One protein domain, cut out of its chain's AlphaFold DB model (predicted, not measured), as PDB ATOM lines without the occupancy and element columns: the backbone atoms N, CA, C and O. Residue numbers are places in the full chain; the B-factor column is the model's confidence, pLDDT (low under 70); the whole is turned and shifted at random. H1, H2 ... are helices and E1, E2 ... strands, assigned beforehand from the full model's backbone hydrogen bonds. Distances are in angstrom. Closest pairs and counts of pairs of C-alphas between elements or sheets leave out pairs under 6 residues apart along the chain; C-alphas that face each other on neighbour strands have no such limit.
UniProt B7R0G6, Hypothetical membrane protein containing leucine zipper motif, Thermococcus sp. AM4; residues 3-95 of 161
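What this domain is: This is residues 3 to 95 of the 161 residues of the protein "Hypothetical membrane protein containing leucine zipper motif" of Thermococcus sp. AM4 (UniProt B7R0G6). A twisted sheet of five strands forms the middle layer of three, with H2 and H3 over one face and H1 over the other. The hairpin E3 and E4 lies at its core, and short E5 makes one edge. The printed part has 93 residues with three named helices and five named strands, in the order E1 H1 E2 H2 E3 E4 E5 H3; the mixed sheet runs E2 E4 E3 E1 E5. The class is mixed, helices and strands, and the whole is compact, with a radius of gyration of the C-alphas of 12.0 A and spans of 31 by 27 by 20 A.

Where its parts are: E1, residues 3 to 6, begins at C-alpha 3 (-26.908, 30.327, -37.330). H1 is residues 10 to 19, 14.8 A long, and E2 24 to 27. H2, 31 to 45, measures 21.2 A; E3, 47 to 53, 20.4 A; E4, 56 to 61, 17.0 A. After E5, 74 to 76, H3, 81 to 95, runs 20.8 A to C-alpha 95 (-25.182, 8.533, -36.689).

How they stand to each other: E1 and E3 are parallel (N 50 and O 4, 2.8 A). Antiparallel are E3 and E4 (N 51 and O 58, 2.8 A), E2 and E4 (N 26 and O 57, 2.8 A), and E1 and E5 (N 75 and O 3, 2.8 A). E1, H1, E2 and E2, H2, E3 are split strand-helix-strand units, with other strands between their two same-way strands, and right-handed crossovers. H2 runs along E4 at 8 degrees on the local plane, at a height over the sheet of 8.0 A; the C-alphas of Ser 45 and Pro 61 are closest, 5.7 A. H3, on the same face, touches H2 at a steep tilt of 45 degrees, opposite ways, closest at the C-alphas of Lys 31 and Ala 87, 5.8 A. H1, on the opposite face, is over E4 and E3 at a height of 9.4 A. O i to N i+4 pairs within hydrogen-bond range number 5 of 6 in H1, 10 of 11 in H2 and 8 of 11 in H3.

The domain as a whole: The C-alphas of Pro 67 and Gln 95 are the two farthest apart, 33.4 A. The printed part has no cut; the link from E4 to E5, 12 residues, is long. Mean pLDDT of the printed part is 70.3, and residues 3 to 10, 21, 45 to 46 and 66 to 95 are under 70.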
ATOM      1  N   TYR A   3     -27.994  31.288 -37.478       65.94
ATOM      2  CA  TYR A   3     -26.908  30.327 -37.330       65.94
ATOM      3  C   TYR A   3     -26.198  30.133 -38.662       65.94
ATOM      4  O   TYR A   3     -26.852  29.862 -39.666       65.94
ATOM      5  N   TYR A   4     -24.871  30.210 -38.650       65.25
ATOM      6  CA  TYR A   4     -24.043  29.993 -39.834       65.25
ATOM      7  C   TYR A   4     -23.209  28.730 -39.667       65.25
ATOM      8  O   TYR A   4     -22.464  28.599 -38.693       65.25
ATOM      9  N   THR A   5     -23.300  27.807 -40.622       68.06
ATOM     10  CA  THR A   5     -22.382  26.667 -40.696       68.06
ATOM     11  C   THR A   5     -21.207  26.997 -41.603       68.06
ATOM     12  O   THR A   5     -21.357  27.664 -42.622       68.06
ATOM     13  N   TYR A   6     -20.015  26.547 -41.228       66.38
ATOM     14  CA  TYR A   6     -18.796  26.733 -42.019       66.38
ATOM     15  C   TYR A   6     -18.264  25.392 -42.542       66.38
ATOM     16  O   TYR A   6     -18.568  24.340 -41.966       66.38
ATOM     17  N   PRO A   7     -17.476  25.412 -43.637       65.81
ATOM     18  CA  PRO A   7     -16.933  24.211 -44.263       65.81
ATOM     19  C   PRO A   7     -16.157  23.335 -43.280       65.81
ATOM     20  O   PRO A   7     -15.496  23.822 -42.363       65.81
ATOM     21  N   SER A   8     -16.239  22.018 -43.490       65.69
ATOM     22  CA  SER A   8     -15.841  21.020 -42.491       65.69
ATOM     23  C   SER A   8     -14.331  20.749 -42.386       65.69
ATOM     24  O   SER A   8     -13.902  19.687 -41.924       65.69
ATOM     25  N   GLU A   9     -13.510  21.676 -42.869       68.88
ATOM     26  CA  GLU A   9     -12.080  21.469 -43.060       68.88
ATOM     27  C   GLU A   9     -11.281  21.708 -41.761       68.88
ATOM     28  O   GLU A   9     -11.544  22.652 -41.011       68.88
ATOM     29  N   PRO A  10     -10.265  20.880 -41.460       66.62
ATOM     30  CA  PRO A  10      -9.452  21.021 -40.245       66.62
ATOM     31  C   PRO A  10      -8.613  22.305 -40.206       66.62
ATOM     32  O   PRO A  10      -8.357  22.857 -39.129       66.62
ATOM     33  N   GLU A  11      -8.227  22.823 -41.370       71.69
ATOM     34  CA  GLU A  11      -7.505  24.093 -41.477       71.69
ATOM     35  C   GLU A  11      -8.379  25.287 -41.077       71.69
ATOM     36  O   GLU A  11      -7.916  26.213 -40.409       71.69
ATOM     37  N   VAL A  12      -9.662  25.233 -41.436       70.38
ATOM     38  CA  VAL A  12     -10.682  26.251 -41.152       70.38
ATOM     39  C   VAL A  12     -10.911  26.352 -39.639       70.38
ATOM     40  O   VAL A  12     -10.879  27.445 -39.075       70.38
ATOM     41  N   LEU A  13     -11.018  25.221 -38.936       72.88
ATOM     42  CA  LEU A  13     -11.177  25.217 -37.478       72.88
ATOM     43  C   LEU A  13      -9.936  25.760 -36.746       72.88
ATOM     44  O   LEU A  13     -10.067  26.538 -35.802       72.88
ATOM     45  N   SER A  14      -8.734  25.398 -37.202       72.75
ATOM     46  CA  SER A  14      -7.476  25.847 -36.584       72.75
ATOM     47  C   SER A  14      -7.271  27.359 -36.734       72.75
ATOM     48  O   SER A  14      -6.978  28.044 -35.756       72.75
ATOM     49  N   ARG A  15      -7.524  27.905 -37.933       74.12
ATOM     50  CA  ARG A  15      -7.404  29.347 -38.211       74.12
ATOM     51  C   ARG A  15      -8.444  30.188 -37.462       74.12
ATOM     52  O   ARG A  15      -8.135  31.312 -37.074       74.12
ATOM     53  N   LEU A  16      -9.662  29.675 -37.257       74.12
ATOM     54  CA  LEU A  16     -10.679  30.349 -36.435       74.12
ATOM     55  C   LEU A  16     -10.305  30.334 -34.959       74.12
ATOM     56  O   LEU A  16     -10.430  31.355 -34.293       74.12
ATOM     57  N   LYS A  17      -9.798  29.207 -34.458       73.69
ATOM     58  CA  LYS A  17      -9.390  29.062 -33.058       73.69
ATOM     59  C   LYS A  17      -8.322  30.077 -32.641       73.69
ATOM     60  O   LYS A  17      -8.348  30.553 -31.513       73.69
ATOM     61  N   GLU A  18      -7.395  30.402 -33.538       75.50
ATOM     62  CA  GLU A  18      -6.342  31.397 -33.285       75.50
ATOM     63  C   GLU A  18      -6.850  32.845 -33.319       75.50
ATOM     64  O   GLU A  18      -6.216  33.731 -32.749       75.50
ATOM     65  N   LYS A  19      -7.979  33.099 -33.992       72.00
ATOM     66  CA  LYS A  19      -8.512  34.450 -34.216       72.00
ATOM     67  C   LYS A  19      -9.709  34.798 -33.328       72.00
ATOM     68  O   LYS A  19      -9.920  35.979 -33.058       72.00
ATOM     69  N   LEU A  20     -10.474  33.805 -32.879       75.62
ATOM     70  CA  LEU A  20     -11.637  33.979 -32.009       75.62
ATOM     71  C   LEU A  20     -11.209  34.174 -30.554       75.62
ATOM     72  O   LEU A  20     -10.384  33.419 -30.036       75.62
ATOM     73  N   LYS A  21     -11.805  35.160 -29.876       69.75
ATOM     74  CA  LYS A  21     -11.526  35.434 -28.460       69.75
ATOM     75  C   LYS A  21     -12.440  34.625 -27.544       69.75
ATOM     76  O   LYS A  21     -11.970  34.124 -26.527       69.75
ATOM     77  N   ASN A  22     -13.698  34.434 -27.935       75.19
ATOM     78  CA  ASN A  22     -14.692  33.638 -27.228       75.19
ATOM     79  C   ASN A  22     -15.250  32.546 -28.146       75.19
ATOM     80  O   ASN A  22     -15.966  32.815 -29.109       75.19
ATOM     81  N   TYR A  23     -14.950  31.289 -27.831       77.94
ATOM     82  CA  TYR A  23     -15.537  30.133 -28.503       77.94
ATOM     83  C   TYR A  23     -15.722  28.976 -27.525       77.94
ATOM     84  O   TYR A  23     -14.952  28.797 -26.581       77.94
ATOM     85  N   THR A  24     -16.727  28.153 -27.793       82.25
ATOM     86  CA  THR A  24     -16.957  26.884 -27.111       82.25
ATOM     87  C   THR A  24     -16.516  25.757 -28.032       82.25
ATOM     88  O   THR A  24     -17.066  25.575 -29.118       82.25
ATOM     89  N   LEU A  25     -15.501  25.003 -27.609       83.12
ATOM     90  CA  LEU A  25     -15.049  23.805 -28.309       83.12
ATOM     91  C   LEU A  25     -15.730  22.576 -27.704       83.12
ATOM     92  O   LEU A  25     -15.568  22.292 -26.517       83.12
ATOM     93  N   LEU A  26     -16.437  21.822 -28.531       80.75
ATOM     94  CA  LEU A  26     -17.089  20.575 -28.165       80.75
ATOM     95  C   LEU A  26     -16.437  19.423 -28.929       80.75
ATOM     96  O   LEU A  26     -16.281  19.489 -30.144       80.75
ATOM     97  N   ILE A  27     -16.063  18.356 -28.228       78.56
ATOM     98  CA  ILE A  27     -15.499  17.146 -28.843       78.56
ATOM     99  C   ILE A  27     -16.552  16.052 -28.742       78.56
ATOM    100  O   ILE A  27     -16.896  15.638 -27.637       78.56
ATOM    101  N   ASN A  28     -17.038  15.599 -29.894       73.88
ATOM    102  CA  ASN A  28     -18.085  14.596 -30.053       73.88
ATOM    103  C   ASN A  28     -19.321  14.880 -29.164       73.88
ATOM    104  O   ASN A  28     -19.657  14.065 -28.302       73.88
ATOM    105  N   PRO A  29     -19.946  16.073 -29.290       74.88
ATOM    106  CA  PRO A  29     -21.101  16.437 -28.482       74.88
ATOM    107  C   PRO A  29     -22.318  15.587 -28.840       74.88
ATOM    108  O   PRO A  29     -22.628  15.362 -30.010       74.88
ATOM    109  N   ASP A  30     -23.055  15.178 -27.816       75.31
ATOM    110  CA  ASP A  30     -24.435  14.740 -27.958       75.31
ATOM    111  C   ASP A  30     -25.352  15.929 -28.300       75.31
ATOM    112  O   ASP A  30     -24.994  17.098 -28.122       75.31
ATOM    113  N   LYS A  31     -26.562  15.627 -28.792       71.31
ATOM    114  CA  LYS A  31     -27.564  16.626 -29.211       71.31
ATOM    115  C   LYS A  31     -27.811  17.690 -28.133       71.31
ATOM    116  O   LYS A  31     -27.887  18.872 -28.457       71.31
ATOM    117  N   THR A  32     -27.884  17.277 -26.869       75.31
ATOM    118  CA  THR A  32     -28.086  18.146 -25.701       75.31
ATOM    119  C   THR A  32     -26.909  19.092 -25.479       75.31
ATOM    120  O   THR A  32     -27.112  20.298 -25.413       75.31
ATOM    121  N   SER A  33     -25.673  18.583 -25.473       78.25
ATOM    122  CA  SER A  33     -24.481  19.430 -25.307       78.25
ATOM    123  C   SER A  33     -24.325  20.458 -26.429       78.25
ATOM    124  O   SER A  33     -23.914  21.593 -26.183       78.25
ATOM    125  N   LEU A  34     -24.652  20.076 -27.669       78.62
ATOM    126  CA  LEU A  34     -24.630  21.010 -28.793       78.62
ATOM    127  C   LEU A  34     -25.733  22.067 -28.652       78.62
ATOM    128  O   LEU A  34     -25.464  23.249 -28.847       78.62
ATOM    129  N   TYR A  35     -26.947  21.666 -28.266       80.25
ATOM    130  CA  TYR A  35     -28.059  22.581 -27.999       80.25
ATOM    131  C   TYR A  35     -27.715  23.607 -26.911       80.25
ATOM    132  O   TYR A  35     -27.886  24.804 -27.136       80.25
ATOM    133  N   ASP A  36     -27.167  23.163 -25.779       79.56
ATOM    134  CA  ASP A  36     -26.817  24.040 -24.657       79.56
ATOM    135  C   ASP A  36     -25.754  25.070 -25.061       79.56
ATOM    136  O   ASP A  36     -25.886  26.260 -24.763       79.56
ATOM    137  N   ALA A  37     -24.731  24.651 -25.813       80.81
ATOM    138  CA  ALA A  37     -23.705  25.560 -26.318       80.81
ATOM    139  C   ALA A  37     -24.273  26.595 -27.301       80.81
ATOM    140  O   ALA A  37     -23.900  27.771 -27.254       80.81
ATOM    141  N   LEU A  38     -25.196  26.187 -28.177       80.50
ATOM    142  CA  LEU A  38     -25.879  27.097 -29.098       80.50
ATOM    143  C   LEU A  38     -26.779  28.081 -28.356       80.50
ATOM    144  O   LEU A  38     -26.815  29.254 -28.723       80.50
ATOM    145  N   LEU A  39     -27.476  27.628 -27.315       80.12
ATOM    146  CA  LEU A  39     -28.348  28.460 -26.493       80.12
ATOM    147  C   LEU A  39     -27.540  29.506 -25.715       80.12
ATOM    148  O   LEU A  39     -27.864  30.691 -25.773       80.12
ATOM    149  N   MET A  40     -26.459  29.089 -25.048       79.38
ATOM    150  CA  MET A  40     -25.560  29.989 -24.314       79.38
ATOM    151  C   MET A  40     -24.937  31.046 -25.230       79.38
ATOM    152  O   MET A  40     -24.914  32.235 -24.903       79.38
ATOM    153  N   THR A  41     -24.471  30.629 -26.407       79.19
ATOM    154  CA  THR A  41     -23.838  31.551 -27.359       79.19
ATOM    155  C   THR A  41     -24.870  32.511 -27.953       79.19
ATOM    156  O   THR A  41     -24.644  33.719 -27.997       79.19
ATOM    157  N   ALA A  42     -26.054  32.013 -28.322       75.50
ATOM    158  CA  ALA A  42     -27.114  32.837 -28.895       75.50
ATOM    159  C   ALA A  42     -27.721  33.821 -27.886       75.50
ATOM    160  O   ALA A  42     -28.103  34.923 -28.275       75.50
ATOM    161  N   ALA A  43     -27.776  33.465 -26.599       75.75
ATOM    162  CA  ALA A  43     -28.188  34.382 -25.537       75.75
ATOM    163  C   ALA A  43     -27.250  35.596 -25.413       75.75
ATOM    164  O   ALA A  43     -27.679  36.651 -24.952       75.75
ATOM    165  N   THR A  44     -25.995  35.456 -25.850       72.62
ATOM    166  CA  THR A  44     -24.968  36.496 -25.734       72.62
ATOM    167  C   THR A  44     -24.926  37.417 -26.958       72.62
ATOM    168  O   THR A  44     -24.791  38.626 -26.799       72.62
ATOM    169  N   SER A  45     -25.061  36.881 -28.179       69.12
ATOM    170  CA  SER A  45     -24.850  37.648 -29.425       69.12
ATOM    171  C   SER A  45     -26.017  37.642 -30.416       69.12
ATOM    172  O   SER A  45     -25.962  38.364 -31.408       69.12
ATOM    173  N   GLY A  46     -27.054  36.819 -30.217       68.75
ATOM    174  CA  GLY A  46     -28.186  36.648 -31.145       68.75
ATOM    175  C   GLY A  46     -27.865  35.915 -32.463       68.75
ATOM    176  O   GLY A  46     -28.752  35.267 -33.032       68.75
ATOM    177  N   GLU A  47     -26.609  35.974 -32.910       76.12
ATOM    178  CA  GLU A  47     -26.062  35.327 -34.105       76.12
ATOM    179  C   GLU A  47     -24.887  34.420 -33.731       76.12
ATOM    180  O   GLU A  47     -23.970  34.836 -33.007       76.12
ATOM    181  N   VAL A  48     -24.905  33.181 -34.220       78.56
ATOM    182  CA  VAL A  48     -23.971  32.126 -33.813       78.56
ATOM    183  C   VAL A  48     -23.373  31.439 -35.030       78.56
ATOM    184  O   VAL A  48     -24.037  31.217 -36.039       78.56
ATOM    185  N   ILE A  49     -22.113  31.050 -34.915       78.62
ATOM    186  CA  ILE A  49     -21.403  30.253 -35.901       78.62
ATOM    187  C   ILE A  49     -21.121  28.860 -35.376       78.62
ATOM    188  O   ILE A  49     -20.859  28.670 -34.188       78.62
ATOM    189  N   ILE A  50     -21.160  27.895 -36.286       78.31
ATOM    190  CA  ILE A  50     -20.877  26.492 -36.020       78.31
ATOM    191  C   ILE A  50     -19.871  26.016 -37.060       78.31
ATOM    192  O   ILE A  50     -20.149  25.990 -38.259       78.31
ATOM    193  N   VAL A  51     -18.693  25.609 -36.601       76.88
ATOM    194  CA  VAL A  51     -17.656  25.021 -37.454       76.88
ATOM    195  C   VAL A  51     -17.442  23.587 -37.013       76.88
ATOM    196  O   VAL A  51     -17.108  23.331 -35.859       76.88
ATOM    197  N   LYS A  52     -17.640  22.643 -37.929       76.38
ATOM    198  CA  LYS A  52     -17.410  21.217 -37.684       76.38
ATOM    199  C   LYS A  52     -16.071  20.811 -38.287       76.38
ATOM    200  O   LYS A  52     -15.806  21.136 -39.429       76.38
ATOM    201  N   SER A  53     -15.250  20.051 -37.579       75.00
ATOM    202  CA  SER A  53     -14.092  19.369 -38.157       75.00
ATOM    203  C   SER A  53     -13.953  17.977 -37.551       75.00
ATOM    204  O   SER A  53     -13.609  17.822 -36.376       75.00
ATOM    205  N   GLY A  54     -14.273  16.953 -38.345       73.31
ATOM    206  CA  GLY A  54     -14.389  15.580 -37.853       73.31
ATOM    207  C   GLY A  54     -15.404  15.488 -36.710       73.31
ATOM    208  O   GLY A  54     -16.560  15.870 -36.876       73.31
ATOM    209  N   GLU A  55     -14.950  15.020 -35.546       71.06
ATOM    210  CA  GLU A  55     -15.759  14.942 -34.320       71.06
ATOM    211  C   GLU A  55     -15.766  16.244 -33.501       71.06
ATOM    212  O   GLU A  55     -16.423  16.317 -32.467       71.06
ATOM    213  N   THR A  56     -15.022  17.273 -33.907       76.19
ATOM    214  CA  THR A  56     -14.904  18.521 -33.141       76.19
ATOM    215  C   THR A  56     -15.851  19.576 -33.687       76.19
ATOM    216  O   THR A  56     -15.905  19.811 -34.891       76.19
ATOM    217  N   PHE A  57     -16.561  20.250 -32.795       78.94
ATOM    218  CA  PHE A  57     -17.426  21.378 -33.098       78.94
ATOM    219  C   PHE A  57     -16.892  22.614 -32.390       78.94
ATOM    220  O   PHE A  57     -16.513  22.568 -31.221       78.94
ATOM    221  N   LEU A  58     -16.864  23.726 -33.104       81.06
ATOM    222  CA  LEU A  58     -16.547  25.033 -32.570       81.06
ATOM    223  C   LEU A  58     -17.790  25.902 -32.716       81.06
ATOM    224  O   LEU A  58     -18.304  26.068 -33.820       81.06
ATOM    225  N   VAL A  59     -18.265  26.432 -31.593       82.62
ATOM    226  CA  VAL A  59     -19.424  27.324 -31.519       82.62
ATOM    227  C   VAL A  59     -18.952  28.686 -31.029       82.62
ATOM    228  O   VAL A  59     -18.302  28.766 -29.989       82.62
ATOM    229  N   ALA A  60     -19.242  29.753 -31.765       81.88
ATOM    230  CA  ALA A  60     -18.807  31.106 -31.410       81.88
ATOM    231  C   ALA A  60     -19.830  32.162 -31.863       81.88
ATOM    232  O   ALA A  60     -20.648  31.879 -32.737       81.88
ATOM    233  N   PRO A  61     -19.837  33.368 -31.278       81.19
ATOM    234  CA  PRO A  61     -20.681  34.464 -31.748       81.19
ATOM    235  C   PRO A  61     -20.204  34.985 -33.116       81.19
ATOM    236  O   PRO A  61     -19.005  35.150 -33.337       81.19
ATOM    237  N   PHE A  62     -21.132  35.286 -34.033       74.75
ATOM    238  CA  PHE A  62     -20.794  35.737 -35.400       74.75
ATOM    239  C   PHE A  62     -19.982  37.039 -35.432       74.75
ATOM    240  O   PHE A  62     -19.085  37.197 -36.254       74.75
ATOM    241  N   GLN A  63     -20.226  37.935 -34.477       72.75
ATOM    242  CA  GLN A  63     -19.549  39.232 -34.366       72.75
ATOM    243  C   GLN A  63     -18.028  39.124 -34.159       72.75
ATOM    244  O   GLN A  63     -17.305  40.080 -34.425       72.75
ATOM    245  N   GLU A  64     -17.533  37.977 -33.685       70.56
ATOM    246  CA  GLU A  64     -16.100  37.742 -33.480       70.56
ATOM    247  C   GLU A  64     -15.407  37.102 -34.694       70.56
ATOM    248  O   GLU A  64     -14.189  36.908 -34.685       70.56
ATOM    249  N   VAL A  65     -16.151  36.785 -35.757       70.81
ATOM    250  CA  VAL A  65     -15.597  36.159 -36.959       70.81
ATOM    251  C   VAL A  65     -14.863  37.199 -37.813       70.81
ATOM    252  O   VAL A  65     -15.424  38.251 -38.126       70.81
ATOM    253  N   PRO A  66     -13.615  36.930 -38.240       66.50
ATOM    254  CA  PRO A  66     -12.880  37.843 -39.106       66.50
ATOM    255  C   PRO A  66     -13.590  38.063 -40.457       66.50
ATOM    256  O   PRO A  66     -14.080  37.098 -41.051       66.50
ATOM    257  N   PRO A  67     -13.581  39.287 -41.014       61.53
ATOM    258  CA  PRO A  67     -14.132  39.550 -42.342       61.53
ATOM    259  C   PRO A  67     -13.382  38.751 -43.424       61.53
ATOM    260  O   PRO A  67     -12.160  38.604 -43.366       61.53
ATOM    261  N   GLY A  68     -14.116  38.230 -44.413       60.19
ATOM    262  CA  GLY A  68     -13.570  37.418 -45.515       60.19
ATOM    263  C   GLY A  68     -13.744  35.901 -45.366       60.19
ATOM    264  O   GLY A  68     -13.246  35.146 -46.199       60.19
ATOM    265  N   TRP A  69     -14.451  35.441 -44.334       63.47
ATOM    266  CA  TRP A  69     -14.834  34.036 -44.184       63.47
ATOM    267  C   TRP A  69     -16.154  33.761 -44.900       63.47
ATOM    268  O   TRP A  69     -17.185  34.325 -44.542       63.47
ATOM    269  N   SER A  70     -16.127  32.886 -45.907       55.88
ATOM    270  CA  SER A  70     -17.330  32.466 -46.625       55.88
ATOM    271  C   SER A  70     -18.212  31.612 -45.714       55.88
ATOM    272  O   SER A  70     -17.846  30.481 -45.380       55.88
ATOM    273  N   SER A  71     -19.351  32.162 -45.299       60.62
ATOM    274  CA  SER A  71     -20.400  31.414 -44.609       60.62
ATOM    275  C   SER A  71     -20.947  30.317 -45.523       60.62
ATOM    276  O   SER A  71     -21.128  30.539 -46.720       60.62
ATOM    277  N   GLY A  72     -21.179  29.133 -44.962       63.47
ATOM    278  CA  GLY A  72     -21.866  28.030 -45.624       63.47
ATOM    279  C   GLY A  72     -23.380  28.192 -45.521       63.47
ATOM    280  O   GLY A  72     -23.936  29.173 -46.009       63.47
ATOM    281  N   GLU A  73     -24.062  27.227 -44.905       61.09
ATOM    282  CA  GLU A  73     -25.524  27.250 -44.791       61.09
ATOM    283  C   GLU A  73     -25.973  28.206 -43.675       61.09
ATOM    284  O   GLU A  73     -25.434  28.196 -42.563       61.09
ATOM    285  N   GLU A  74     -26.982  29.021 -43.976       60.12
ATOM    286  CA  GLU A  74     -27.624  29.932 -43.032       60.12
ATOM    287  C   GLU A  74     -28.953  29.338 -42.554       60.12
ATOM    288  O   GLU A  74     -29.826  28.988 -43.352       60.12
ATOM    289  N   PHE A  75     -29.126  29.254 -41.236       61.50
ATOM    290  CA  PHE A  75     -30.357  28.789 -40.611       61.50
ATOM    291  C   PHE A  75     -31.025  29.935 -39.852       61.50
ATOM    292  O   PHE A  75     -30.563  30.370 -38.792       61.50
ATOM    293  N   LEU A  76     -32.164  30.391 -40.377       61.84
ATOM    294  CA  LEU A  76     -33.055  31.317 -39.685       61.84
ATOM    295  C   LEU A  76     -33.919  30.534 -38.688       61.84
ATOM    296  O   LEU A  76     -34.872  29.850 -39.062       61.84
ATOM    297  N   VAL A  77     -33.593  30.643 -37.401       61.31
ATOM    298  CA  VAL A  77     -34.285  29.902 -36.343       61.31
ATOM    299  C   VAL A  77     -35.245  30.816 -35.574       61.31
ATOM    300  O   VAL A  77     -34.832  31.745 -34.866       61.31
ATOM    301  N   GLY A  78     -36.544  30.517 -35.701       50.44
ATOM    302  CA  GLY A  78     -37.600  30.958 -34.782       50.44
ATOM    303  C   GLY A  78     -37.557  30.133 -33.487       50.44
ATOM    304  O   GLY A  78     -37.279  28.937 -33.536       50.44
ATOM    305  N   LYS A  79     -37.760  30.785 -32.335       55.22
ATOM    306  CA  LYS A  79     -37.427  30.289 -30.982       55.22
ATOM    307  C   LYS A  79     -37.759  28.805 -30.691       55.22
ATOM    308  O   LYS A  79     -38.788  28.267 -31.090       55.22
ATOM    309  N   GLU A  80     -36.854  28.212 -29.905       53.91
ATOM    310  CA  GLU A  80     -36.891  26.916 -29.198       53.91
ATOM    311  C   GLU A  80     -36.894  25.642 -30.056       53.91
ATOM    312  O   GLU A  80     -35.905  24.911 -30.027       53.91
ATOM    313  N   ARG A  81     -37.925  25.372 -30.869       56.25
ATOM    314  CA  ARG A  81     -37.990  24.108 -31.646       56.25
ATOM    315  C   ARG A  81     -37.031  24.061 -32.837       56.25
ATOM    316  O   ARG A  81     -36.686  22.979 -33.308       56.25
ATOM    317  N   GLY A  82     -36.606  25.217 -33.350       60.06
ATOM    318  CA  GLY A  82     -35.679  25.263 -34.481       60.06
ATOM    319  C   GLY A  82     -34.216  25.020 -34.091       60.06
ATOM    320  O   GLY A  82     -33.490  24.441 -34.888       60.06
ATOM    321  N   LEU A  83     -33.798  25.361 -32.863       65.31
ATOM    322  CA  LEU A  83     -32.446  25.041 -32.367       65.31
ATOM    323  C   LEU A  83     -32.254  23.531 -32.261       65.31
ATOM    324  O   LEU A  83     -31.215  22.998 -32.640       65.31
ATOM    325  N   GLU A  84     -33.272  22.854 -31.733       63.22
ATOM    326  CA  GLU A  84     -33.253  21.411 -31.555       63.22
ATOM    327  C   GLU A  84     -33.150  20.689 -32.905       63.22
ATOM    328  O   GLU A  84     -32.351  19.765 -33.038       63.22
ATOM    329  N   LYS A  85     -33.879  21.168 -33.924       66.94
ATOM    330  CA  LYS A  85     -33.759  20.680 -35.306       66.94
ATOM    331  C   LYS A  85     -32.377  20.920 -35.905       66.94
ATOM    332  O   LYS A  85     -31.847  20.017 -36.533       66.94
ATOM    333  N   VAL A  86     -31.778  22.094 -35.697       67.06
ATOM    334  CA  VAL A  86     -30.423  22.387 -36.196       67.06
ATOM    335  C   VAL A  86     -29.391  21.475 -35.527       67.06
ATOM    336  O   VAL A  86     -28.544  20.901 -36.207       67.06
ATOM    337  N   ALA A  87     -29.489  21.262 -34.213       66.19
ATOM    338  CA  ALA A  87     -28.622  20.320 -33.507       66.19
ATOM    339  C   ALA A  87     -28.826  18.872 -33.997       66.19
ATOM    340  O   ALA A  87     -27.858  18.132 -34.171       66.19
ATOM    341  N   GLU A  88     -30.072  18.475 -34.257       67.75
ATOM    342  CA  GLU A  88     -30.418  17.147 -34.770       67.75
ATOM    343  C   GLU A  88     -29.962  16.924 -36.215       67.75
ATOM    344  O   GLU A  88     -29.435  15.857 -36.508       67.75
ATOM    345  N   ASP A  89     -30.065  17.914 -37.100       67.38
ATOM    346  CA  ASP A  89     -29.574  17.802 -38.478       67.38
ATOM    347  C   ASP A  89     -28.041  17.723 -38.525       67.38
ATOM    348  O   ASP A  89     -27.470  16.954 -39.304       67.38
ATOM    349  N   ILE A  90     -27.355  18.464 -37.650       66.12
ATOM    350  CA  ILE A  90     -25.890  18.484 -37.578       66.12
ATOM    351  C   ILE A  90     -25.327  17.170 -37.002       66.12
ATOM    352  O   ILE A  90     -24.322  16.655 -37.505       66.12
ATOM    353  N   VAL A  91     -25.970  16.608 -35.969       62.91
ATOM    354  CA  VAL A  91     -25.529  15.374 -35.286       62.91
ATOM    355  C   VAL A  91     -26.090  14.110 -35.955       62.91
ATOM    356  O   VAL A  91     -25.387  13.111 -36.119       62.91
ATOM    357  N   GLY A  92     -27.346  14.138 -36.398       55.72
ATOM    358  CA  GLY A  92     -28.057  13.005 -37.000       55.72
ATOM    359  C   GLY A  92     -27.476  12.553 -38.342       55.72
ATOM    360  O   GLY A  92     -27.566  11.372 -38.692       55.72
ATOM    361  N   ARG A  93     -26.792  13.450 -39.066       56.75
ATOM    362  CA  ARG A  93     -26.055  13.106 -40.295       56.75
ATOM    363  C   ARG A  93     -24.890  12.138 -40.030       56.75
ATOM    364  O   ARG A  93     -24.598  11.311 -40.892       56.75
ATOM    365  N   ASP A  94     -24.278  12.177 -38.841       49.47
ATOM    366  CA  ASP A  94     -23.160  11.293 -38.469       49.47
ATOM    367  C   ASP A  94     -23.611   9.917 -37.963       49.47
ATOM    368  O   ASP A  94     -22.993   8.905 -38.298       49.47
ATOM    369  N   GLN A  95     -24.717   9.826 -37.218       51.00
ATOM    370  CA  GLN A  95     -25.182   8.533 -36.689       51.00
ATOM    371  C   GLN A  95     -25.573   7.535 -37.789       51.00
ATOM    372  O   GLN A  95     -25.335   6.333 -37.642       51.00
TER     373      GLN A  95